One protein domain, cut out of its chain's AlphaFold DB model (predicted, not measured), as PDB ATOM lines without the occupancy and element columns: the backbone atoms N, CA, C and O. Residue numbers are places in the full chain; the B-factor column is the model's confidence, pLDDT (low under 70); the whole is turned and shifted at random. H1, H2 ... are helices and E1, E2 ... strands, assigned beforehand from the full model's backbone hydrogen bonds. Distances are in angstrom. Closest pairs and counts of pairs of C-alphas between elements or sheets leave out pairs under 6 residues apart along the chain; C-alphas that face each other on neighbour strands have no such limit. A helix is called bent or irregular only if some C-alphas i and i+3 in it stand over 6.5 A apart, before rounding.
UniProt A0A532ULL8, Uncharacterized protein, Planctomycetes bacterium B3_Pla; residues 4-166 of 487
ATOM      1  N   ASP A   4      95.700 104.559  87.326       75.69
ATOM      2  CA  ASP A   4      94.968 103.411  86.786       75.69
ATOM      3  C   ASP A   4      95.892 102.609  85.858       75.69
ATOM      4  O   ASP A   4      96.295 103.096  84.797       75.69
ATOM      5  N   ILE A   5      96.243 101.391  86.268       81.62
ATOM      6  CA  ILE A   5      97.088 100.471  85.502       81.62
ATOM      7  C   ILE A   5      96.213  99.351  84.954       81.62
ATOM      8  O   ILE A   5      95.478  98.703  85.699       81.62
ATOM      9  N   CYS A   6      96.327  99.113  83.652       86.25
ATOM     10  CA  CYS A   6      95.711  97.990  82.972       86.25
ATOM     11  C   CYS A   6      96.786  96.998  82.531       86.25
ATOM     12  O   CYS A   6      97.717  97.387  81.832       86.25
ATOM     13  N   VAL A   7      96.642  95.728  82.896       86.94
ATOM     14  CA  VAL A   7      97.518  94.645  82.427       86.94
ATOM     15  C   VAL A   7      96.728  93.743  81.485       86.94
ATOM     16  O   VAL A   7      95.613  93.344  81.804       86.94
ATOM     17  N   ILE A   8      97.268  93.463  80.308       87.94
ATOM     18  CA  ILE A   8      96.640  92.634  79.281       87.94
ATOM     19  C   ILE A   8      97.584  91.464  79.029       87.94
ATOM     20  O   ILE A   8      98.535  91.605  78.264       87.94
ATOM     21  N   ASP A   9      97.335  90.331  79.682       85.75
ATOM     22  CA  ASP A   9      98.249  89.180  79.730       85.75
ATOM     23  C   ASP A   9      97.447  87.867  79.847       85.75
ATOM     24  O   ASP A   9      96.540  87.772  80.681       85.75
ATOM     25  N   ASP A  10      97.731  86.869  79.003       83.50
ATOM     26  CA  ASP A  10      97.033  85.574  78.999       83.50
ATOM     27  C   ASP A  10      97.592  84.575  80.023       83.50
ATOM     28  O   ASP A  10      96.926  83.591  80.353       83.50
ATOM     29  N   SER A  11      98.761  84.857  80.600       83.25
ATOM     30  CA  SER A  11      99.403  84.032  81.626       83.25
ATOM     31  C   SER A  11      98.778  84.198  83.016       83.25
ATOM     32  O   SER A  11      99.196  83.540  83.976       83.25
ATOM     33  N   ILE A  12      97.751  85.048  83.153       82.94
ATOM     34  CA  ILE A  12      96.982  85.211  84.391       82.94
ATOM     35  C   ILE A  12      96.198  83.915  84.671       82.94
ATOM     36  O   ILE A  12      95.298  83.556  83.906       82.94
ATOM     37  N   PRO A  13      96.463  83.212  85.791       79.50
ATOM     38  CA  PRO A  13      95.869  81.907  86.049       79.50
ATOM     39  C   PRO A  13      94.433  82.056  86.562       79.50
ATOM     40  O   PRO A  13      94.179  81.998  87.761       79.50
ATOM     41  N   VAL A  14      93.481  82.241  85.652       77.88
ATOM     42  CA  VAL A  14      92.032  82.332  85.931       77.88
ATOM     43  C   VAL A  14      91.381  80.985  86.279       77.88
ATOM     44  O   VAL A  14      90.265  80.947  86.794       77.88
ATOM     45  N   THR A  15      92.100  79.881  86.057       69.62
ATOM     46  CA  THR A  15      91.707  78.511  86.423       69.62
ATOM     47  C   THR A  15      92.752  77.895  87.361       69.62
ATOM     48  O   THR A  15      93.953  78.128  87.208       69.62
ATOM     49  N   GLY A  16      92.318  77.141  88.377       67.00
ATOM     50  CA  GLY A  16      93.206  76.641  89.433       67.00
ATOM     51  C   GLY A  16      92.453  76.186  90.684       67.00
ATOM     52  O   GLY A  16      91.412  75.547  90.578       67.00
ATOM     53  N   GLU A  17      92.970  76.509  91.875       68.44
ATOM     54  CA  GLU A  17      92.239  76.284  93.138       68.44
ATOM     55  C   GLU A  17      91.068  77.268  93.306       68.44
ATOM     56  O   GLU A  17      90.092  76.971  93.994       68.44
ATOM     57  N   LEU A  18      91.165  78.437  92.671       75.25
ATOM     58  CA  LEU A  18      90.100  79.417  92.523       75.25
ATOM     59  C   LEU A  18      89.782  79.579  91.032       75.25
ATOM     60  O   LEU A  18      90.660  79.945  90.250       75.25
ATOM     61  N   GLU A  19      88.531  79.335  90.653       74.69
ATOM     62  CA  GLU A  19      88.029  79.625  89.309       74.69
ATOM     63  C   GLU A  19      87.402  81.017  89.276       74.69
ATOM     64  O   GLU A  19      86.554  81.361  90.106       74.69
ATOM     65  N   VAL A  20      87.839  81.830  88.319       76.00
ATOM     66  CA  VAL A  20      87.369  83.200  88.123       76.00
ATOM     67  C   VAL A  20      86.917  83.361  86.678       76.00
ATOM     68  O   VAL A  20      87.539  82.823  85.767       76.00
ATOM     69  N   ASP A  21      85.831  84.107  86.476       74.56
ATOM     70  CA  ASP A  21      85.343  84.457  85.141       74.56
ATOM     71  C   ASP A  21      86.397  85.277  84.384       74.56
ATOM     72  O   ASP A  21      86.740  86.394  84.778       74.56
ATOM     73  N   ASP A  22      86.903  84.709  83.296       73.31
ATOM     74  CA  ASP A  22      87.914  85.286  82.416       73.31
ATOM     75  C   ASP A  22      87.308  86.143  81.298       73.31
ATOM     76  O   ASP A  22      88.035  86.751  80.517       73.31
ATOM     77  N   THR A  23      85.974  86.229  81.233       71.25
ATOM     78  CA  THR A  23      85.248  87.031  80.240       71.25
ATOM     79  C   THR A  23      85.021  88.480  80.674       71.25
ATOM     80  O   THR A  23      84.461  89.272  79.915       71.25
ATOM     81  N   ALA A  24      85.467  88.849  81.878       70.00
ATOM     82  CA  ALA A  24      85.298  90.174  82.464       70.00
ATOM     83  C   ALA A  24      86.627  90.757  82.974       70.00
ATOM     84  O   ALA A  24      87.627  90.061  83.133       70.00
ATOM     85  N   SER A  25      86.633  92.064  83.255       79.44
ATOM     86  CA  SER A  25      87.793  92.743  83.837       79.44
ATOM     87  C   SER A  25      88.096  92.224  85.246       79.44
ATOM     88  O   SER A  25      87.221  92.236  86.119       79.44
ATOM     89  N   LEU A  26      89.348  91.861  85.502       79.38
ATOM     90  CA  LEU A  26      89.821  91.409  86.805       79.38
ATOM     91  C   LEU A  26      90.261  92.616  87.634       79.38
ATOM     92  O   LEU A  26      91.181  93.335  87.255       79.38
ATOM     93  N   ASN A  27      89.607  92.857  88.768       82.06
ATOM     94  CA  ASN A  27      89.970  93.954  89.664       82.06
ATOM     95  C   ASN A  27      91.067  93.546  90.663       82.06
ATOM     96  O   ASN A  27      91.367  92.365  90.851       82.06
ATOM     97  N   ILE A  28      91.619  94.532  91.372       80.06
ATOM     98  CA  ILE A  28      92.684  94.333  92.362       80.06
ATOM     99  C   ILE A  28      92.350  93.302  93.457       80.06
ATOM    100  O   ILE A  28      93.242  92.614  93.948       80.06
ATOM    101  N   SER A  29      91.083  93.169  93.859       79.88
ATOM    102  CA  SER A  29      90.669  92.197  94.881       79.88
ATOM    103  C   SER A  29      90.711  90.772  94.342       79.88
ATOM    104  O   SER A  29      91.215  89.875  95.016       79.88
ATOM    105  N   THR A  30      90.233  90.577  93.115       80.00
ATOM    106  CA  THR A  30      90.297  89.298  92.410       80.00
ATOM    107  C   THR A  30      91.745  88.893  92.144       80.00
ATOM    108  O   THR A  30      92.126  87.762  92.429       80.00
ATOM    109  N   LEU A  31      92.584  89.832  91.702       81.19
ATOM    110  CA  LEU A  31      94.012  89.598  91.466       81.19
ATOM    111  C   LEU A  31      94.755  89.178  92.746       81.19
ATOM    112  O   LEU A  31      95.542  88.235  92.716       81.19
ATOM    113  N   LYS A  32      94.456  89.802  93.895       82.25
ATOM    114  CA  LYS A  32      95.016  89.394  95.199       82.25
ATOM    115  C   LYS A  32      94.636  87.966  95.582       82.25
ATOM    116  O   LYS A  32      95.486  87.211  96.041       82.25
ATOM    117  N   LEU A  33      93.381  87.581  95.359       81.56
ATOM    118  CA  LEU A  33      92.924  86.214  95.612       81.56
ATOM    119  C   LEU A  33      93.621  85.201  94.691       81.56
ATOM    120  O   LEU A  33      94.021  84.134  95.155       81.56
ATOM    121  N   LEU A  34      93.825  85.547  93.417       81.31
ATOM    122  CA  LEU A  34      94.559  84.715  92.458       81.31
ATOM    123  C   LEU A  34      96.043  84.560  92.825       81.31
ATOM    124  O   LEU A  34      96.602  83.477  92.661       81.31
ATOM    125  N   LEU A  35      96.681  85.604  93.364       82.94
ATOM    126  CA  LEU A  35      98.062  85.543  93.868       82.94
ATOM    127  C   LEU A  35      98.220  84.600  95.073       82.94
ATOM    128  O   LEU A  35      99.265  83.964  95.218       82.94
ATOM    129  N   GLU A  36      97.201  84.512  95.931       81.19
ATOM    130  CA  GLU A  36      97.215  83.660  97.127       81.19
ATOM    131  C   GLU A  36      96.848  82.199  96.842       81.19
ATOM    132  O   GLU A  36      97.369  81.300  97.506       81.19
ATOM    133  N   LYS A  37      95.919  81.960  95.909       78.75
ATOM    134  CA  LYS A  37      95.274  80.651  95.711       78.75
ATOM    135  C   LYS A  37      95.765  79.888  94.489       78.75
ATOM    136  O   LYS A  37      95.833  78.664  94.539       78.75
ATOM    137  N   ASN A  38      96.125  80.572  93.407       83.56
ATOM    138  CA  ASN A  38      96.469  79.897  92.158       83.56
ATOM    139  C   ASN A  38      97.982  79.788  91.963       83.56
ATOM    140  O   ASN A  38      98.774  80.589  92.462       83.56
ATOM    141  N   LYS A  39      98.393  78.757  91.218       79.38
ATOM    142  CA  LYS A  39      99.779  78.599  90.772       79.38
ATOM    143  C   LYS A  39      99.959  79.368  89.473       79.38
ATOM    144  O   LYS A  39      99.279  79.084  88.495       79.38
ATOM    145  N   TRP A  40     100.882  80.317  89.485       82.94
ATOM    146  CA  TRP A  40     101.242  81.099  88.310       82.94
ATOM    147  C   TRP A  40     102.311  80.346  87.526       82.94
ATOM    148  O   TRP A  40     103.229  79.787  88.127       82.94
ATOM    149  N   ALA A  41     102.155  80.293  86.204       76.31
ATOM    150  CA  ALA A  41     103.107  79.623  85.323       76.31
ATOM    151  C   ALA A  41     104.388  80.450  85.139       76.31
ATOM    152  O   ALA A  41     105.478  79.884  85.072       76.31
ATOM    153  N   GLU A  42     104.251  81.778  85.116       75.75
ATOM    154  CA  GLU A  42     105.349  82.720  84.915       75.75
ATOM    155  C   GLU A  42     105.651  83.497  86.200       75.75
ATOM    156  O   GLU A  42     104.858  84.326  86.656       75.75
ATOM    157  N   ASP A  43     106.828  83.245  86.777       76.50
ATOM    158  CA  ASP A  43     107.324  83.994  87.934       76.50
ATOM    159  C   ASP A  43     107.438  85.514  87.665       76.50
ATOM    160  O   ASP A  43     107.057  86.277  88.554       76.50
ATOM    161  N   PRO A  44     107.867  85.998  86.473       76.75
ATOM    162  CA  PRO A  44     107.901  87.434  86.173       76.75
ATOM    163  C   PRO A  44     106.529  88.116  86.253       76.75
ATOM    164  O   PRO A  44     106.377  89.129  86.936       76.75
ATOM    165  N   VAL A  45     105.508  87.518  85.633       79.31
ATOM    166  CA  VAL A  45     104.134  88.044  85.628       79.31
ATOM    167  C   VAL A  45     103.546  88.015  87.042       79.31
ATOM    168  O   VAL A  45     102.933  88.982  87.498       79.31
ATOM    169  N   ARG A  46     103.791  86.937  87.796       81.56
ATOM    170  CA  ARG A  46     103.372  86.844  89.199       81.56
ATOM    171  C   ARG A  46     104.002  87.939  90.060       81.56
ATOM    172  O   ARG A  46     103.301  88.538  90.877       81.56
ATOM    173  N   ASN A  47     105.303  88.180  89.904       78.62
ATOM    174  CA  ASN A  47     106.023  89.206  90.657       78.62
ATOM    175  C   ASN A  47     105.488  90.601  90.314       78.62
ATOM    176  O   ASN A  47     105.159  91.352  91.231       78.62
ATOM    177  N   LEU A  48     105.246  90.881  89.027       78.69
ATOM    178  CA  LEU A  48     104.606  92.113  88.566       78.69
ATOM    179  C   LEU A  48     103.270  92.362  89.282       78.69
ATOM    180  O   LEU A  48     103.059  93.425  89.866       78.69
ATOM    181  N   PHE A  49     102.362  91.381  89.291       81.12
ATOM    182  CA  PHE A  49     101.075  91.530  89.976       81.12
ATOM    183  C   PHE A  49     101.221  91.641  91.492       81.12
ATOM    184  O   PHE A  49     100.498  92.424  92.111       81.12
ATOM    185  N   ASN A  50     102.140  90.885  92.095       80.94
ATOM    186  CA  ASN A  50     102.400  90.957  93.526       80.94
ATOM    187  C   ASN A  50     102.866  92.356  93.936       80.94
ATOM    188  O   ASN A  50     102.356  92.892  94.916       80.94
ATOM    189  N   ASP A  51     103.741  92.985  93.159       75.56
ATOM    190  CA  ASP A  51     104.271  94.314  93.456       75.56
ATOM    191  C   ASP A  51     103.264  95.425  93.148       75.56
ATOM    192  O   ASP A  51     103.095  96.349  93.948       75.56
ATOM    193  N   LEU A  52     102.496  95.301  92.062       76.06
ATOM    194  CA  LEU A  52     101.394  96.219  91.756       76.06
ATOM    195  C   LEU A  52     100.273  96.159  92.811       76.06
ATOM    196  O   LEU A  52      99.661  97.181  93.129       76.06
ATOM    197  N   CYS A  53     100.005  94.978  93.379       77.06
ATOM    198  CA  CYS A  53      98.935  94.762  94.361       77.06
ATOM    199  C   CYS A  53      99.373  94.987  95.822       77.06
ATOM    200  O   CYS A  53      98.528  95.338  96.661       77.06
ATOM    201  N   SER A  54     100.652  94.756  96.135       69.94
ATOM    202  CA  SER A  54     101.250  94.900  97.476       69.94
ATOM    203  C   SER A  54     101.960  96.239  97.676       69.94
ATOM    204  O   SER A  54     102.228  96.625  98.815       69.94
ATOM    205  N   GLY A  55     102.265  96.947  96.587       58.25
ATOM    206  CA  GLY A  55     102.972  98.217  96.604       58.25
ATOM    207  C   GLY A  55     102.275  99.274  97.460       58.25
ATOM    208  O   GLY A  55     101.059  99.443  97.437       58.25
ATOM    209  N   SER A  56     103.078 100.055  98.182       48.84
ATOM    210  CA  SER A  56     102.672 101.253  98.932       48.84
ATOM    211  C   SER A  56     102.263 102.432  98.038       48.84
ATOM    212  O   SER A  56     101.918 103.509  98.534       48.84
ATOM    213  N   GLY A  57     102.324 102.254  96.717       55.22
ATOM    214  CA  GLY A  57     101.857 103.238  95.763       55.22
ATOM    215  C   GLY A  57     100.336 103.217  95.657       55.22
ATOM    216  O   GLY A  57      99.670 102.197  95.809       55.22
ATOM    217  N   ASN A  58      99.769 104.392  95.425       62.25
ATOM    218  CA  ASN A  58      98.350 104.503  95.143       62.25
ATOM    219  C   ASN A  58      98.148 103.987  93.704       62.25
ATOM    220  O   ASN A  58      98.355 104.731  92.749       62.25
ATOM    221  N   TRP A  59      97.775 102.723  93.540       73.56
ATOM    222  CA  TRP A  59      97.490 102.118  92.237       73.56
ATOM    223  C   TRP A  59      96.091 101.529  92.241       73.56
ATOM    224  O   TRP A  59      95.649 100.952  93.234       73.56
ATOM    225  N   ASN A  60      95.401 101.663  91.120       76.12
ATOM    226  CA  ASN A  60      94.191 100.918  90.844       76.12
ATOM    227  C   ASN A  60      94.481 100.017  89.647       76.12
ATOM    228  O   ASN A  60      94.725 100.498  88.542       76.12
ATOM    229  N   VAL A  61      94.535  98.715  89.908       81.44
ATOM    230  CA  VAL A  61      94.985  97.714  88.941       81.44
ATOM    231  C   VAL A  61      93.775  96.961  88.420       81.44
ATOM    232  O   VAL A  61      92.984  96.419  89.199       81.44
ATOM    233  N   VAL A  62      93.655  96.930  87.099       84.75
ATOM    234  CA  VAL A  62      92.689  96.117  86.365       84.75
ATOM    235  C   VAL A  62      93.462  95.236  85.398       84.75
ATOM    236  O   VAL A  62      94.470  95.667  84.841       84.75
ATOM    237  N   ALA A  63      93.011  94.008  85.187       85.06
ATOM    238  CA  ALA A  63      93.622  93.122  84.214       85.06
ATOM    239  C   ALA A  63      92.602  92.465  83.286       85.06
ATOM    240  O   ALA A  63      91.436  92.288  83.643       85.06
ATOM    241  N   PHE A  64      93.069  92.100  82.098       85.56
ATOM    242  CA  PHE A  64      92.325  91.354  81.094       85.56
ATOM    243  C   PHE A  64      93.190  90.201  80.597       85.56
ATOM    244  O   PHE A  64      94.370  90.390  80.322       85.56
ATOM    245  N   THR A  65      92.581  89.032  80.435       84.19
ATOM    246  CA  THR A  65      93.221  87.839  79.855       84.19
ATOM    247  C   THR A  65      93.282  87.879  78.332       84.19
ATOM    248  O   THR A  65      93.980  87.086  77.713       84.19
ATOM    249  N   ASN A  66      92.504  88.766  77.700       83.06
ATOM    250  CA  ASN A  66      92.427  88.881  76.252       83.06
ATOM    251  C   ASN A  66      92.320  90.356  75.816       83.06
ATOM    252  O   ASN A  66      91.442  91.078  76.306       83.06
ATOM    253  N   PRO A  67      93.121  90.803  74.833       83.44
ATOM    254  CA  PRO A  67      93.066  92.161  74.299       83.44
ATOM    255  C   PRO A  67      91.700  92.575  73.742       83.44
ATOM    256  O   PRO A  67      91.328  93.745  73.807       83.44
ATOM    257  N   SER A  68      90.926  91.624  73.213       81.12
ATOM    258  CA  SER A  68      89.586  91.884  72.676       81.12
ATOM    259  C   SER A  68      88.615  92.336  73.768       81.12
ATOM    260  O   SER A  68      87.779  93.201  73.520       81.12
ATOM    261  N   LEU A  69      88.758  91.802  74.988       80.44
ATOM    262  CA  LEU A  69      87.946  92.203  76.140       80.44
ATOM    263  C   LEU A  69      88.296  93.623  76.595       80.44
ATOM    264  O   LEU A  69      87.403  94.394  76.938       80.44
ATOM    265  N   TYR A  70      89.578  93.998  76.529       82.50
ATOM    266  CA  TYR A  70      89.999  95.376  76.774       82.50
ATOM    267  C   TYR A  70      89.414  96.341  75.734       82.50
ATOM    268  O   TYR A  70      88.881  97.386  76.105       82.50
ATOM    269  N   LEU A  71      89.483  96.004  74.441       78.44
ATOM    270  CA  LEU A  71      88.925  96.853  73.383       78.44
ATOM    271  C   LEU A  71      87.416  97.037  73.558       78.44
ATOM    272  O   LEU A  71      86.936  98.165  73.483       78.44
ATOM    273  N   GLN A  72      86.701  95.961  73.894       74.56
ATOM    274  CA  GLN A  72      85.282  96.033  74.215       74.56
ATOM    275  C   GLN A  72      85.022  96.937  75.429       74.56
ATOM    276  O   GLN A  72      84.185  97.828  75.359       74.56
ATOM    277  N   ALA A  73      85.767  96.779  76.525       68.88
ATOM    278  CA  ALA A  73      85.623  97.646  77.697       68.88
ATOM    279  C   ALA A  73      85.968  99.118  77.391       68.88
ATOM    280  O   ALA A  73      85.386 100.036  77.970       68.88
ATOM    281  N   SER A  74      86.903  99.369  76.473       69.62
ATOM    282  CA  SER A  74      87.250 100.725  76.046       69.62
ATOM    283  C   SER A  74      86.147 101.375  75.206       69.62
ATOM    284  O   SER A  74      85.938 102.583  75.322       69.62
ATOM    285  N   GLU A  75      85.434 100.594  74.393       65.56
ATOM    286  CA  GLU A  75      84.330 101.060  73.545       65.56
ATOM    287  C   GLU A  75      83.010 101.179  74.324       65.56
ATOM    288  O   GLU A  75      82.384 102.238  74.296       65.56
ATOM    289  N   ASP A  76      82.632 100.144  75.078       57.00
ATOM    290  CA  ASP A  76      81.340 100.049  75.770       57.00
ATOM    291  C   ASP A  76      81.309 100.862  77.078       57.00
ATOM    292  O   ASP A  76      80.291 101.456  77.426       57.00
ATOM    293  N   LEU A  77      82.427 100.898  77.817       53.69
ATOM    294  CA  LEU A  77      82.504 101.496  79.161       53.69
ATOM    295  C   LEU A  77      83.394 102.745  79.217       53.69
ATOM    296  O   LEU A  77      83.642 103.278  80.301       53.69
ATOM    297  N   ASN A  78      83.912 103.206  78.070       63.22
ATOM    298  CA  ASN A  78      84.887 104.301  77.970       63.22
ATOM    299  C   ASN A  78      86.085 104.130  78.932       63.22
ATOM    300  O   ASN A  78      86.648 105.104  79.446       63.22
ATOM    301  N   TYR A  79      86.477 102.882  79.204       68.31
ATOM    302  CA  TYR A  79      87.578 102.583  80.111       68.31
ATOM    303  C   TYR A  79      88.917 102.950  79.454       68.31
ATOM    304  O   TYR A  79      89.324 102.350  78.454       68.31
ATOM    305  N   LYS A  80      89.603 103.967  80.000       72.06
ATOM    306  CA  LYS A  80      90.888 104.471  79.482       72.06
ATOM    307  C   LYS A  80      91.919 104.637  80.608       72.06
ATOM    308  O   LYS A  80      91.968 105.717  81.200       72.06
ATOM    309  N   PRO A  81      92.738 103.605  80.882       77.19
ATOM    310  CA  PRO A  81      93.736 103.623  81.955       77.19
ATOM    311  C   PRO A  81      94.854 104.640  81.684       77.19
ATOM    312  O   PRO A  81      95.003 105.140  80.566       77.19
ATOM    313  N   ASP A  82      95.663 104.942  82.695       73.44
ATOM    314  CA  ASP A  82      96.845 105.797  82.548       73.44
ATOM    315  C   ASP A  82      98.005 104.999  81.921       73.44
ATOM    316  O   ASP A  82      98.675 105.475  81.001       73.44
ATOM    317  N   ILE A  83      98.192 103.751  82.358       80.25
ATOM    318  CA  ILE A  83      99.246 102.845  81.879       80.25
ATOM    319  C   ILE A  83      98.622 101.535  81.401       80.25
ATOM    320  O   ILE A  83      97.722 101.001  82.048       80.25
ATOM    321  N   ILE A  84      99.117 101.018  80.280       86.06
ATOM    322  CA  ILE A  84      98.783  99.703  79.741       86.06
ATOM    323  C   ILE A  84     100.068  98.883  79.681       86.06
ATOM    324  O   ILE A  84     101.049  99.315  79.083       86.06
ATOM    325  N   ILE A  85     100.047  97.703  80.284       86.50
ATOM    326  CA  ILE A  85     101.066  96.670  80.119       86.50
ATOM    327  C   ILE A  85     100.446  95.621  79.205       86.50
ATOM    328  O   ILE A  85      99.390  95.082  79.524       86.50
ATOM    329  N   PHE A  86     101.043  95.412  78.043       86.94
ATOM    330  CA  PHE A  86     100.514  94.574  76.979       86.94
ATOM    331  C   PHE A  86     101.488  93.437  76.717       86.94
ATOM    332  O   PHE A  86     102.599  93.695  76.261       86.94
ATOM    333  N   ASP A  87     101.080  92.206  76.999       86.56
ATOM    334  CA  ASP A  87     101.881  91.039  76.651       86.56
ATOM    335  C   ASP A  87     101.939  90.865  75.128       86.56
ATOM    336  O   ASP A  87     100.931  91.004  74.429       86.56
ATOM    337  N   TRP A  88     103.134  90.626  74.597       82.81
ATOM    338  CA  TRP A  88     103.317  90.388  73.168       82.81
ATOM    339  C   TRP A  88     103.044  88.933  72.792       82.81
ATOM    340  O   TRP A  88     102.623  88.656  71.670       82.81
ATOM    341  N   ASP A  89     103.256  88.006  73.723       78.62
ATOM    342  CA  ASP A  89     103.380  86.580  73.432       78.62
ATOM    343  C   ASP A  89     102.024  85.845  73.455       78.62
ATOM    344  O   ASP A  89     101.881  84.765  74.018       78.62
ATOM    345  N   TYR A  90     101.016  86.405  72.775       79.50
ATOM    346  CA  TYR A  90      99.698  85.776  72.666       79.50
ATOM    347  C   TYR A  90      99.669  84.611  71.659       79.50
ATOM    348  O   TYR A  90     100.271  84.679  70.581       79.50
ATOM    349  N   PRO A  91      98.868  83.560  71.913       70.44
ATOM    350  CA  PRO A  91      98.660  82.492  70.950       70.44
ATOM    351  C   PRO A  91      97.995  83.020  69.671       70.44
ATOM    352  O   PRO A  91      97.057  83.815  69.709       70.44
ATOM    353  N   VAL A  92      98.417  82.475  68.522       59.84
ATOM    354  CA  VAL A  92      97.980  82.844  67.151       59.84
ATOM    355  C   VAL A  92      96.449  82.900  66.975       59.84
ATOM    356  O   VAL A  92      95.934  83.580  66.090       59.84
ATOM    357  N   VAL A  93      95.701  82.211  67.839       60.38
ATOM    358  CA  VAL A  93      94.231  82.172  67.859       60.38
ATOM    359  C   VAL A  93      93.599  83.538  68.179       60.38
ATOM    360  O   VAL A  93      92.465  83.790  67.777       60.38
ATOM    361  N   VAL A  94      94.318  84.439  68.856       60.50
ATOM    362  CA  VAL A  94      93.827  85.773  69.259       60.50
ATOM    363  C   VAL A  94      93.810  86.772  68.088       60.50
ATOM    364  O   VAL A  94      93.111  87.783  68.143       60.50
ATOM    365  N   GLY A  95      94.483  86.450  66.978       66.06
ATOM    366  CA  GLY A  95      94.534  87.265  65.763       66.06
ATOM    367  C   GLY A  95      95.870  87.988  65.579       66.06
ATOM    368  O   GLY A  95      96.873  87.638  66.192       66.06
ATOM    369  N   ASP A  96      95.892  88.987  64.693       79.88
ATOM    370  CA  ASP A  96      97.089  89.788  64.408       79.88
ATOM    371  C   ASP A  96      97.370  90.761  65.570       79.88
ATOM    372  O   ASP A  96      96.740  91.819  65.694       79.88
ATOM    373  N   ILE A  97      98.312  90.372  66.430       80.69
ATOM    374  CA  ILE A  97      98.729  91.093  67.641       80.69
ATOM    375  C   ILE A  97      99.201  92.510  67.303       80.69
ATOM    376  O   ILE A  97      98.850  93.461  68.005       80.69
ATOM    377  N   THR A  98      99.887  92.691  66.173       80.88
ATOM    378  CA  THR A  98     100.341  94.000  65.703       80.88
ATOM    379  C   THR A  98      99.152  94.925  65.415       80.88
ATOM    380  O   THR A  98      99.152  96.096  65.809       80.88
ATOM    381  N   GLN A  99      98.089  94.422  64.779       81.19
ATOM    382  CA  GLN A  99      96.877  95.217  64.528       81.19
ATOM    383  C   GLN A  99      96.102  95.525  65.809       81.19
ATOM    384  O   GLN A  99      95.535  96.613  65.947       81.19
ATOM    385  N   ILE A 100      96.075  94.585  66.751       82.25
ATOM    386  CA  ILE A 100      95.436  94.773  68.055       82.25
ATOM    387  C   ILE A 100      96.169  95.862  68.841       82.25
ATOM    388  O   ILE A 100      95.531  96.820  69.280       82.25
ATOM    389  N   LEU A 101      97.497  95.789  68.937       84.31
ATOM    390  CA  LEU A 101      98.315  96.811  69.587       84.31
ATOM    391  C   LEU A 101      98.117  98.181  68.928       84.31
ATOM    392  O   LEU A 101      97.936  99.185  69.617       84.31
ATOM    393  N   LEU A 102      98.063  98.237  67.593       82.69
ATOM    394  CA  LEU A 102      97.797  99.480  66.872       82.69
ATOM    395  C   LEU A 102      96.429 100.078  67.235       82.69
ATOM    396  O   LEU A 102      96.322 101.293  67.405       82.69
ATOM    397  N   LYS A 103      95.387  99.250  67.391       82.50
ATOM    398  CA  LYS A 103      94.072  99.705  67.874       82.50
ATOM    399  C   LYS A 103      94.149 100.215  69.310       82.50
ATOM    400  O   LYS A 103      93.619 101.289  69.582       82.50
ATOM    401  N   VAL A 104      94.843  99.505  70.201       82.38
ATOM    402  CA  VAL A 104      95.035  99.918  71.602       82.38
ATOM    403  C   VAL A 104      95.723 101.284  71.674       82.38
ATOM    404  O   VAL A 104      95.227 102.190  72.342       82.38
ATOM    405  N   VAL A 105      96.818 101.485  70.941       78.94
ATOM    406  CA  VAL A 105      97.592 102.738  70.960       78.94
ATOM    407  C   VAL A 105      96.847 103.897  70.280       78.94
ATOM    408  O   VAL A 105      96.946 105.043  70.726       78.94
ATOM    409  N   ARG A 106      96.067 103.629  69.222       76.88
ATOM    410  CA  ARG A 106      95.232 104.648  68.557       76.88
ATOM    411  C   ARG A 106      94.038 105.076  69.401       76.88
ATOM    412  O   ARG A 106      93.715 106.261  69.435       76.88
ATOM    413  N   ASN A 107      93.401 104.128  70.084       70.06
ATOM    414  CA  ASN A 107      92.184 104.384  70.852       70.06
ATOM    415  C   ASN A 107      92.471 104.847  72.288       70.06
ATOM    416  O   ASN A 107      91.567 105.364  72.951       70.06
ATOM    417  N   SER A 108      93.709 104.725  72.772       69.44
ATOM    418  CA  SER A 108      94.114 105.146  74.116       69.44
ATOM    419  C   SER A 108      95.075 106.339  74.096       69.44
ATOM    420  O   SER A 108      95.753 106.621  73.111       69.44
ATOM    421  N   PHE A 109      95.131 107.068  75.215       69.50
ATOM    422  CA  PHE A 109      96.155 108.092  75.488       69.50
ATOM    423  C   PHE A 109      97.181 107.610  76.521       69.50
ATOM    424  O   PHE A 109      97.950 108.407  77.052       69.50
ATOM    425  N   SER A 110      97.159 106.311  76.806       74.12
ATOM    426  CA  SER A 110      97.936 105.658  77.849       74.12
ATOM    427  C   SER A 110      99.393 105.485  77.422       74.12
ATOM    428  O   SER A 110      99.699 105.471  76.225       74.12
ATOM    429  N   LEU A 111     100.292 105.341  78.396       76.94
ATOM    430  CA  LEU A 111     101.615 104.774  78.127       76.94
ATOM    431  C   LEU A 111     101.442 103.268  77.957       76.94
ATOM    432  O   LEU A 111     100.880 102.622  78.839       76.94
ATOM    433  N   VAL A 112     101.889 102.730  76.831       82.00
ATOM    434  CA  VAL A 112     101.782 101.315  76.490       82.00
ATOM    435  C   VAL A 112     103.169 100.695  76.573       82.00
ATOM    436  O   VAL A 112     104.068 101.083  75.828       82.00
ATOM    437  N   TYR A 113     103.330  99.749  77.488       82.56
ATOM    438  CA  TYR A 113     104.526  98.935  77.644       82.56
ATOM    439  C   TYR A 113     104.255  97.567  77.038       82.56
ATOM    440  O   TYR A 113     103.380  96.848  77.514       82.56
ATOM    441  N   VAL A 114     104.982  97.230  75.982       83.69
ATOM    442  CA  VAL A 114     104.971  95.900  75.382       83.69
ATOM    443  C   VAL A 114     105.886  95.018  76.221       83.69
ATOM    444  O   VAL A 114     107.091  95.259  76.277       83.69
ATOM    445  N   TYR A 115     105.290  94.055  76.915       81.75
ATOM    446  CA  TYR A 115     105.955  93.116  77.805       81.75
ATOM    447  C   TYR A 115     106.286  91.852  77.013       81.75
ATOM    448  O   TYR A 115     105.391  91.245  76.432       81.75
ATOM    449  N   THR A 116     107.566  91.499  76.905       81.81
ATOM    450  CA  THR A 116     108.011  90.408  76.021       81.81
ATOM    451  C   THR A 116     109.242  89.678  76.564       81.81
ATOM    452  O   THR A 116     109.983  90.214  77.400       81.81
ATOM    453  N   HIS A 117     109.456  88.436  76.126       74.44
ATOM    454  CA  HIS A 117     110.662  87.669  76.440       74.44
ATOM    455  C   HIS A 117     111.901  88.181  75.673       74.44
ATOM    456  O   HIS A 117     111.798  88.783  74.609       74.44
ATOM    457  N   GLU A 118     113.103  87.929  76.206       61.12
ATOM    458  CA  GLU A 118     114.371  88.316  75.551       61.12
ATOM    459  C   GLU A 118     114.538  87.659  74.167       61.12
ATOM    460  O   GLU A 118     115.091  88.262  73.250       61.12
ATOM    461  N   ASP A 119     114.009  86.447  73.991       60.81
ATOM    462  CA  ASP A 119     114.169  85.667  72.761       60.81
ATOM    463  C   ASP A 119     113.363  86.224  71.567       60.81
ATOM    464  O   ASP A 119     113.687  85.919  70.418       60.81
ATOM    465  N   THR A 120     112.340  87.051  71.816       64.06
ATOM    466  CA  THR A 120     111.452  87.637  70.793       64.06
ATOM    467  C   THR A 120     111.724  89.124  70.536       64.06
ATOM    468  O   THR A 120     111.128  89.712  69.633       64.06
ATOM    469  N   GLU A 121     112.692  89.732  71.238       63.06
ATOM    470  CA  GLU A 121     113.023  91.164  71.154       63.06
ATOM    471  C   GLU A 121     113.283  91.643  69.720       63.06
ATOM    472  O   GLU A 121     112.767  92.681  69.312       63.06
ATOM    473  N   GLY A 122     114.069  90.892  68.945       63.62
ATOM    474  CA  GLY A 122     114.409  91.272  67.571       63.62
ATOM    475  C   GLY A 122     113.185  91.337  66.657       63.62
ATOM    476  O   GLY A 122     113.079  92.246  65.836       63.62
ATOM    477  N   GLU A 123     112.239  90.416  66.847       69.25
ATOM    478  CA  GLU A 123     110.998  90.343  66.073       69.25
ATOM    479  C   GLU A 123     110.023  91.449  66.494       69.25
ATOM    480  O   GLU A 123     109.460  92.137  65.641       69.25
ATOM    481  N   VAL A 124     109.879  91.689  67.805       75.25
ATOM    482  CA  VAL A 124     109.033  92.773  68.328       75.25
ATOM    483  C   VAL A 124     109.588  94.133  67.911       75.25
ATOM    484  O   VAL A 124     108.841  94.989  67.447       75.25
ATOM    485  N   ALA A 125     110.900  94.346  68.015       70.94
ATOM    486  CA  ALA A 125     111.534  95.598  67.619       70.94
ATOM    487  C   ALA A 125     111.388  95.865  66.111       70.94
ATOM    488  O   ALA A 125     111.146  97.009  65.723       70.94
ATOM    489  N   GLU A 126     111.479  94.834  65.263       75.00
ATOM    490  CA  GLU A 126     111.249  94.954  63.819       75.00
ATOM    491  C   GLU A 126     109.777  95.276  63.503       75.00
ATOM    492  O   GLU A 126     109.496  96.184  62.718       75.00
ATOM    493  N   GLU A 127     108.821  94.629  64.166       76.38
ATOM    494  CA  GLU A 127     107.388  94.920  64.017       76.38
ATOM    495  C   GLU A 127     107.025  96.332  64.495       76.38
ATOM    496  O   GLU A 127     106.317  97.079  63.812       76.38
ATOM    497  N   LEU A 128     107.582  96.741  65.634       73.94
ATOM    498  CA  LEU A 128     107.438  98.085  66.178       73.94
ATOM    499  C   LEU A 128     108.176  99.140  65.349       73.94
ATOM    500  O   LEU A 128     107.866 100.323  65.507       73.94
ATOM    501  N   SER A 129     109.105  98.739  64.467       73.19
ATOM    502  CA  SER A 129     109.835  99.616  63.537       73.19
ATOM    503  C   SER A 129     109.028 100.022  62.293       73.19
ATOM    504  O   SER A 129     109.439 100.921  61.560       73.19
ATOM    505  N   LYS A 130     107.851  99.420  62.076       79.19
ATOM    506  CA  LYS A 130     106.966  99.738  60.946       79.19
ATOM    507  C   LYS A 130     106.401 101.161  61.018       79.19
ATOM    508  O   LYS A 130     106.049 101.650  62.095       79.19
ATOM    509  N   ASP A 131     106.182 101.758  59.843       76.19
ATOM    510  CA  ASP A 131     105.650 103.120  59.652       76.19
ATOM    511  C   ASP A 131     104.351 103.395  60.435       76.19
ATOM    512  O   ASP A 131     104.064 104.524  60.832       76.19
ATOM    513  N   CYS A 132     103.534 102.365  60.681       75.62
ATOM    514  CA  CYS A 132     102.275 102.499  61.410       75.62
ATOM    515  C   CYS A 132     102.442 102.883  62.892       75.62
ATOM    516  O   CYS A 132     101.480 103.392  63.476       75.62
ATOM    517  N   PHE A 133     103.626 102.677  63.482       76.75
ATOM    518  CA  PHE A 133     103.928 103.005  64.879       76.75
ATOM    519  C   PHE A 133     104.816 104.240  65.060       76.75
ATOM    520  O   PHE A 133     104.988 104.688  66.195       76.75
ATOM    521  N   ASP A 134     105.326 104.835  63.980       73.56
ATOM    522  CA  ASP A 134     106.260 105.971  64.035       73.56
ATOM    523  C   ASP A 134     105.716 107.167  64.834       73.56
ATOM    524  O   ASP A 134     106.462 107.839  65.542       73.56
ATOM    525  N   GLU A 135     104.405 107.427  64.778       68.19
ATOM    526  CA  GLU A 135     103.775 108.533  65.519       68.19
ATOM    527  C   GLU A 135     103.755 108.303  67.046       68.19
ATOM    528  O   GLU A 135     103.678 109.251  67.838       68.19
ATOM    529  N   PHE A 136     103.819 107.040  67.468       70.81
ATOM    530  CA  PHE A 136     103.700 106.618  68.863       70.81
ATOM    531  C   PHE A 136     105.046 106.247  69.492       70.81
ATOM    532  O   PHE A 136     105.184 106.325  70.721       70.81
ATOM    533  N   ARG A 137     106.025 105.889  68.650       65.88
ATOM    534  CA  ARG A 137     107.403 105.577  69.033       65.88
ATOM    535  C   ARG A 137     108.014 106.752  69.806       65.88
ATOM    536  O   ARG A 137     107.747 107.918  69.511       65.88
ATOM    537  N   ASP A 138     108.734 106.441  70.882       60.75
ATOM    538  CA  ASP A 138     109.396 107.384  71.804       60.75
ATOM    539  C   ASP A 138     108.478 108.327  72.610       60.75
ATOM    540  O   ASP A 138     108.945 109.080  73.472       60.75
ATOM    541  N   ARG A 139     107.161 108.293  72.369       61.72
ATOM    542  CA  ARG A 139     106.177 109.153  73.047       61.72
ATOM    543  C   ARG A 139     105.264 108.388  73.988       61.72
ATOM    544  O   ARG A 139     104.963 108.898  75.068       61.72
ATOM    545  N   ARG A 140     104.769 107.229  73.550       69.75
ATOM    546  CA  ARG A 140     103.736 106.457  74.260       69.75
ATOM    547  C   ARG A 140     103.922 104.947  74.199       69.75
ATOM    548  O   ARG A 140     103.270 104.273  74.982       69.75
ATOM    549  N   LEU A 141     104.756 104.437  73.299       75.94
ATOM    550  CA  LEU A 141     104.996 103.008  73.135       75.94
ATOM    551  C   LEU A 141     106.419 102.668  73.577       75.94
ATOM    552  O   LEU A 141     107.370 103.280  73.088       75.94
ATOM    553  N   PHE A 142     106.542 101.715  74.496       75.81
ATOM    554  CA  PHE A 142     107.804 101.303  75.102       75.81
ATOM    555  C   PHE A 142     107.914  99.783  75.099       75.81
ATOM    556  O   PHE A 142     106.906  99.092  75.218       75.81
ATOM    557  N   LEU A 143     109.137  99.278  74.981       78.19
ATOM    558  CA  LEU A 143     109.449  97.862  75.128       78.19
ATOM    559  C   LEU A 143     109.937  97.613  76.558       78.19
ATOM    560  O   LEU A 143     110.678  98.441  77.095       78.19
ATOM    561  N   LEU A 144     109.511  96.514  77.175       76.19
ATOM    562  CA  LEU A 144     109.935  96.127  78.514       76.19
ATOM    563  C   LEU A 144     110.176  94.618  78.580       76.19
ATOM    564  O   LEU A 144     109.326  93.830  78.165       76.19
ATOM    565  N   HIS A 145     111.334  94.219  79.103       72.62
ATOM    566  CA  HIS A 145     111.738  92.818  79.116       72.62
ATOM    567  C   HIS A 145     111.233  92.103  80.368       72.62
ATOM    568  O   HIS A 145     111.344  92.606  81.487       72.62
ATOM    569  N   LYS A 146     110.715  90.882  80.183       71.00
ATOM    570  CA  LYS A 146     110.240  90.021  81.279       71.00
ATOM    571  C   LYS A 146     111.354  89.630  82.270       71.00
ATOM    572  O   LYS A 146     111.056  89.348  83.426       71.00
ATOM    573  N   TRP A 147     112.620  89.631  81.840       63.09
ATOM    574  CA  TRP A 147     113.772  89.138  82.614       63.09
ATOM    575  C   TRP A 147     114.736  90.223  83.104       63.09
ATOM    576  O   TRP A 147     115.727  89.894  83.762       63.09
ATOM    577  N   ASP A 148     114.446  91.497  82.823       65.44
ATOM    578  CA  ASP A 148     115.227  92.601  83.379       65.44
ATOM    579  C   ASP A 148     115.238  92.524  84.917       65.44
ATOM    580  O   ASP A 148     114.278  92.048  85.525       65.44
ATOM    581  N   PRO A 149     116.310  92.963  85.596       52.66
ATOM    582  CA  PRO A 149     116.298  93.065  87.046       52.66
ATOM    583  C   PRO A 149     115.338  94.187  87.476       52.66
ATOM    584  O   PRO A 149     115.576  95.355  87.183       52.66
ATOM    585  N   GLU A 150     114.272  93.819  88.194       60.19
ATOM    586  CA  GLU A 150     113.227  94.724  88.716       60.19
ATOM    587  C   GLU A 150     112.470  95.509  87.611       60.19
ATOM    588  O   GLU A 150     112.498  96.752  87.565       60.19
ATOM    589  N   PRO A 151     111.783  94.803  86.686       59.19
ATOM    590  CA  PRO A 151     111.066  95.403  85.559       59.19
ATOM    591  C   PRO A 151     109.992  96.390  86.032       59.19
ATOM    592  O   PRO A 151     109.780  97.435  85.418       59.19
ATOM    593  N   GLU A 152     109.361  96.112  87.170       58.66
ATOM    594  CA  GLU A 152     108.376  96.963  87.824       58.66
ATOM    595  C   GLU A 152     108.971  98.272  88.353       58.66
ATOM    596  O   GLU A 152     108.375  99.332  88.162       58.66
ATOM    597  N   GLN A 153     110.160  98.255  88.965       60.62
ATOM    598  CA  GLN A 153     110.799  99.485  89.442       60.62
ATOM    599  C   GLN A 153     111.234 100.368  88.276       60.62
ATOM    600  O   GLN A 153     111.097 101.591  88.342       60.62
ATOM    601  N   THR A 154     111.696  99.750  87.193       63.59
ATOM    602  CA  THR A 154     112.049 100.431  85.945       63.59
ATOM    603  C   THR A 154     110.808 101.039  85.288       63.59
ATOM    604  O   THR A 154     110.818 102.218  84.933       63.59
ATOM    605  N   LEU A 155     109.692 100.303  85.232       66.25
ATOM    606  CA  LEU A 155     108.399 100.799  84.746       66.25
ATOM    607  C   LEU A 155     107.916 101.995  85.575       66.25
ATOM    608  O   LEU A 155     107.488 103.005  85.018       66.25
ATOM    609  N   LEU A 156     108.039 101.922  86.903       63.09
ATOM    610  CA  LEU A 156     107.660 102.993  87.824       63.09
ATOM    611  C   LEU A 156     108.556 104.226  87.697       63.09
ATOM    612  O   LEU A 156     108.043 105.343  87.639       63.09
ATOM    613  N   GLN A 157     109.874 104.044  87.619       66.06
ATOM    614  CA  GLN A 157     110.822 105.142  87.437       66.06
ATOM    615  C   GLN A 157     110.620 105.829  86.088       66.06
ATOM    616  O   GLN A 157     110.550 107.055  86.042       66.06
ATOM    617  N   ILE A 158     110.441 105.065  85.006       65.94
ATOM    618  CA  ILE A 158     110.170 105.612  83.672       65.94
ATOM    619  C   ILE A 158     108.812 106.311  83.655       65.94
ATOM    620  O   ILE A 158     108.715 107.439  83.178       65.94
ATOM    621  N   ALA A 159     107.759 105.704  84.202       64.25
ATOM    622  CA  ALA A 159     106.439 106.322  84.232       64.25
ATOM    623  C   ALA A 159     106.416 107.595  85.094       64.25
ATOM    624  O   ALA A 159     105.778 108.576  84.712       64.25
ATOM    625  N   GLN A 160     107.156 107.632  86.205       65.06
ATOM    626  CA  GLN A 160     107.298 108.818  87.050       65.06
ATOM    627  C   GLN A 160     108.142 109.908  86.380       65.06
ATOM    628  O   GLN A 160     107.733 111.069  86.360       65.06
ATOM    629  N   GLN A 161     109.250 109.544  85.735       68.50
ATOM    630  CA  GLN A 161     110.041 110.463  84.921       68.50
ATOM    631  C   GLN A 161     109.197 111.052  83.780       68.50
ATOM    632  O   GLN A 161     109.178 112.263  83.569       68.50
ATOM    633  N   LYS A 162     108.420 110.223  83.074       65.44
ATOM    634  CA  LYS A 162     107.511 110.679  82.013       65.44
ATOM    635  C   LYS A 162     106.350 111.496  82.557       65.44
ATOM    636  O   LYS A 162     105.908 112.410  81.876       65.44
ATOM    637  N   TYR A 163     105.874 111.237  83.767       62.00
ATOM    638  CA  TYR A 163     104.909 112.110  84.433       62.00
ATOM    639  C   TYR A 163     105.491 113.496  84.719       62.00
ATOM    640  O   TYR A 163     104.800 114.504  84.578       62.00
ATOM    641  N   GLU A 164     106.770 113.577  85.073       61.56
ATOM    642  CA  GLU A 164     107.443 114.852  85.312       61.56
ATOM    643  C   GLU A 164     107.749 115.606  84.006       61.56
ATOM    644  O   GLU A 164     107.543 116.823  83.953       61.56
ATOM    645  N   GLU A 165     108.158 114.893  82.952       61.28
ATOM    646  CA  GLU A 165     108.600 115.445  81.662       61.28
ATOM    647  C   GLU A 165     107.470 115.661  80.636       61.28
ATOM    648  O   GLU A 165     107.517 116.610  79.847       61.28
ATOM    649  N   ASN A 166     106.456 114.789  80.599       60.69
ATOM    650  CA  ASN A 166     105.441 114.754  79.543       60.69
ATOM    651  C   ASN A 166     104.127 115.399  79.999       60.69
ATOM    652  O   ASN A 166     103.317 114.816  80.722       60.69
TER     653      ASN A 166
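What this domain is: This is residues 4 to 166 of the 487 residues of an uncharacterized protein of Planctomycetes bacterium B3_Pla (UniProt A0A532ULL8). A strongly twisted sheet of five parallel strands forms the core, with H3, H4 and H5 over one face and H2 and H6 over the other. H1 sits out beyond the edge strand E2, grazing the sheet with one end. The 163 printed residues hold six named helices and five named strands, in the order E1 H1 H2 E2 H3 E3 H4 E4 H5 E5 H6; across the sheet the order is E2 E1 E3 E4 E5. The class is mixed, and the whole is compact, with a radius of gyration of the C-alphas of 15.1 A and spans of 45 by 35 by 35 A.

Where its parts are: The strands are E1, residues 4 to 8, from C-alpha 4 at (94.968, 103.411, 86.786); E2, 59 to 64, 16.3 A long; E3, 83 to 87; E4, 111 to 116, 15.9 A; and E5, 141 to 145. The helices are H1, 28 to 37; H2, 43 to 54, 15.7 A; H3, 67 to 76; H4, 97 to 107, 15.2 A; H5, 118 to 128, 15.2 A and irregular, with C-alphas 119 and 122 7.6 A apart; and H6, 151 to 165, 20.6 A, ending at C-alpha 165 at (108.600, 115.445, 81.662).

How they stand to each other: Across the sheet the neighbour strands have backbone N and O atoms within hydrogen-bond range, for instance N 7 and O 62 at 2.9 A between E1 and E2, N 8 and O 85 at 2.8 A between E1 and E3, N 86 and O 113 at 2.8 A between E3 and E4, and N 144 and O 114 at 2.9 A between E4 and E5. The sheet has helices on both faces, three layers. The strand-helix-strand units, parallel neighbour strands with helices between, are E1, H1 H2, E2; E3, H4, E4; and E4, H5, E5; E2, H3, E3 is split by E1; the four crossovers are right-handed. H4 is over E4 at a height over the sheet of 9.8 A, and H6 is on the opposite face at 9.6 A. H3 and H4 only just touch, with 3 pairs of C-alphas within 8 A, closest at Leu 71 and Val 104, 7.1 A. H1 touches H2, closest C-alphas Ile 28 and Cys 53, 6.6 A, at a steep tilt of 51 degrees. Every O i to N i+4 pair is within hydrogen-bond range in H1, H2, H3, H4 and H6; in H5, 5 of 7.

The domain as a whole: The C-alphas farthest apart, those of Glu 17 and Asp 131, are 45.0 A apart. The printed part has no cut. The links E1 to H1 and H5 to E5 are long. Mean pLDDT of the printed part is 74.1, with 52 residues under 70, among them residues 147 to 166.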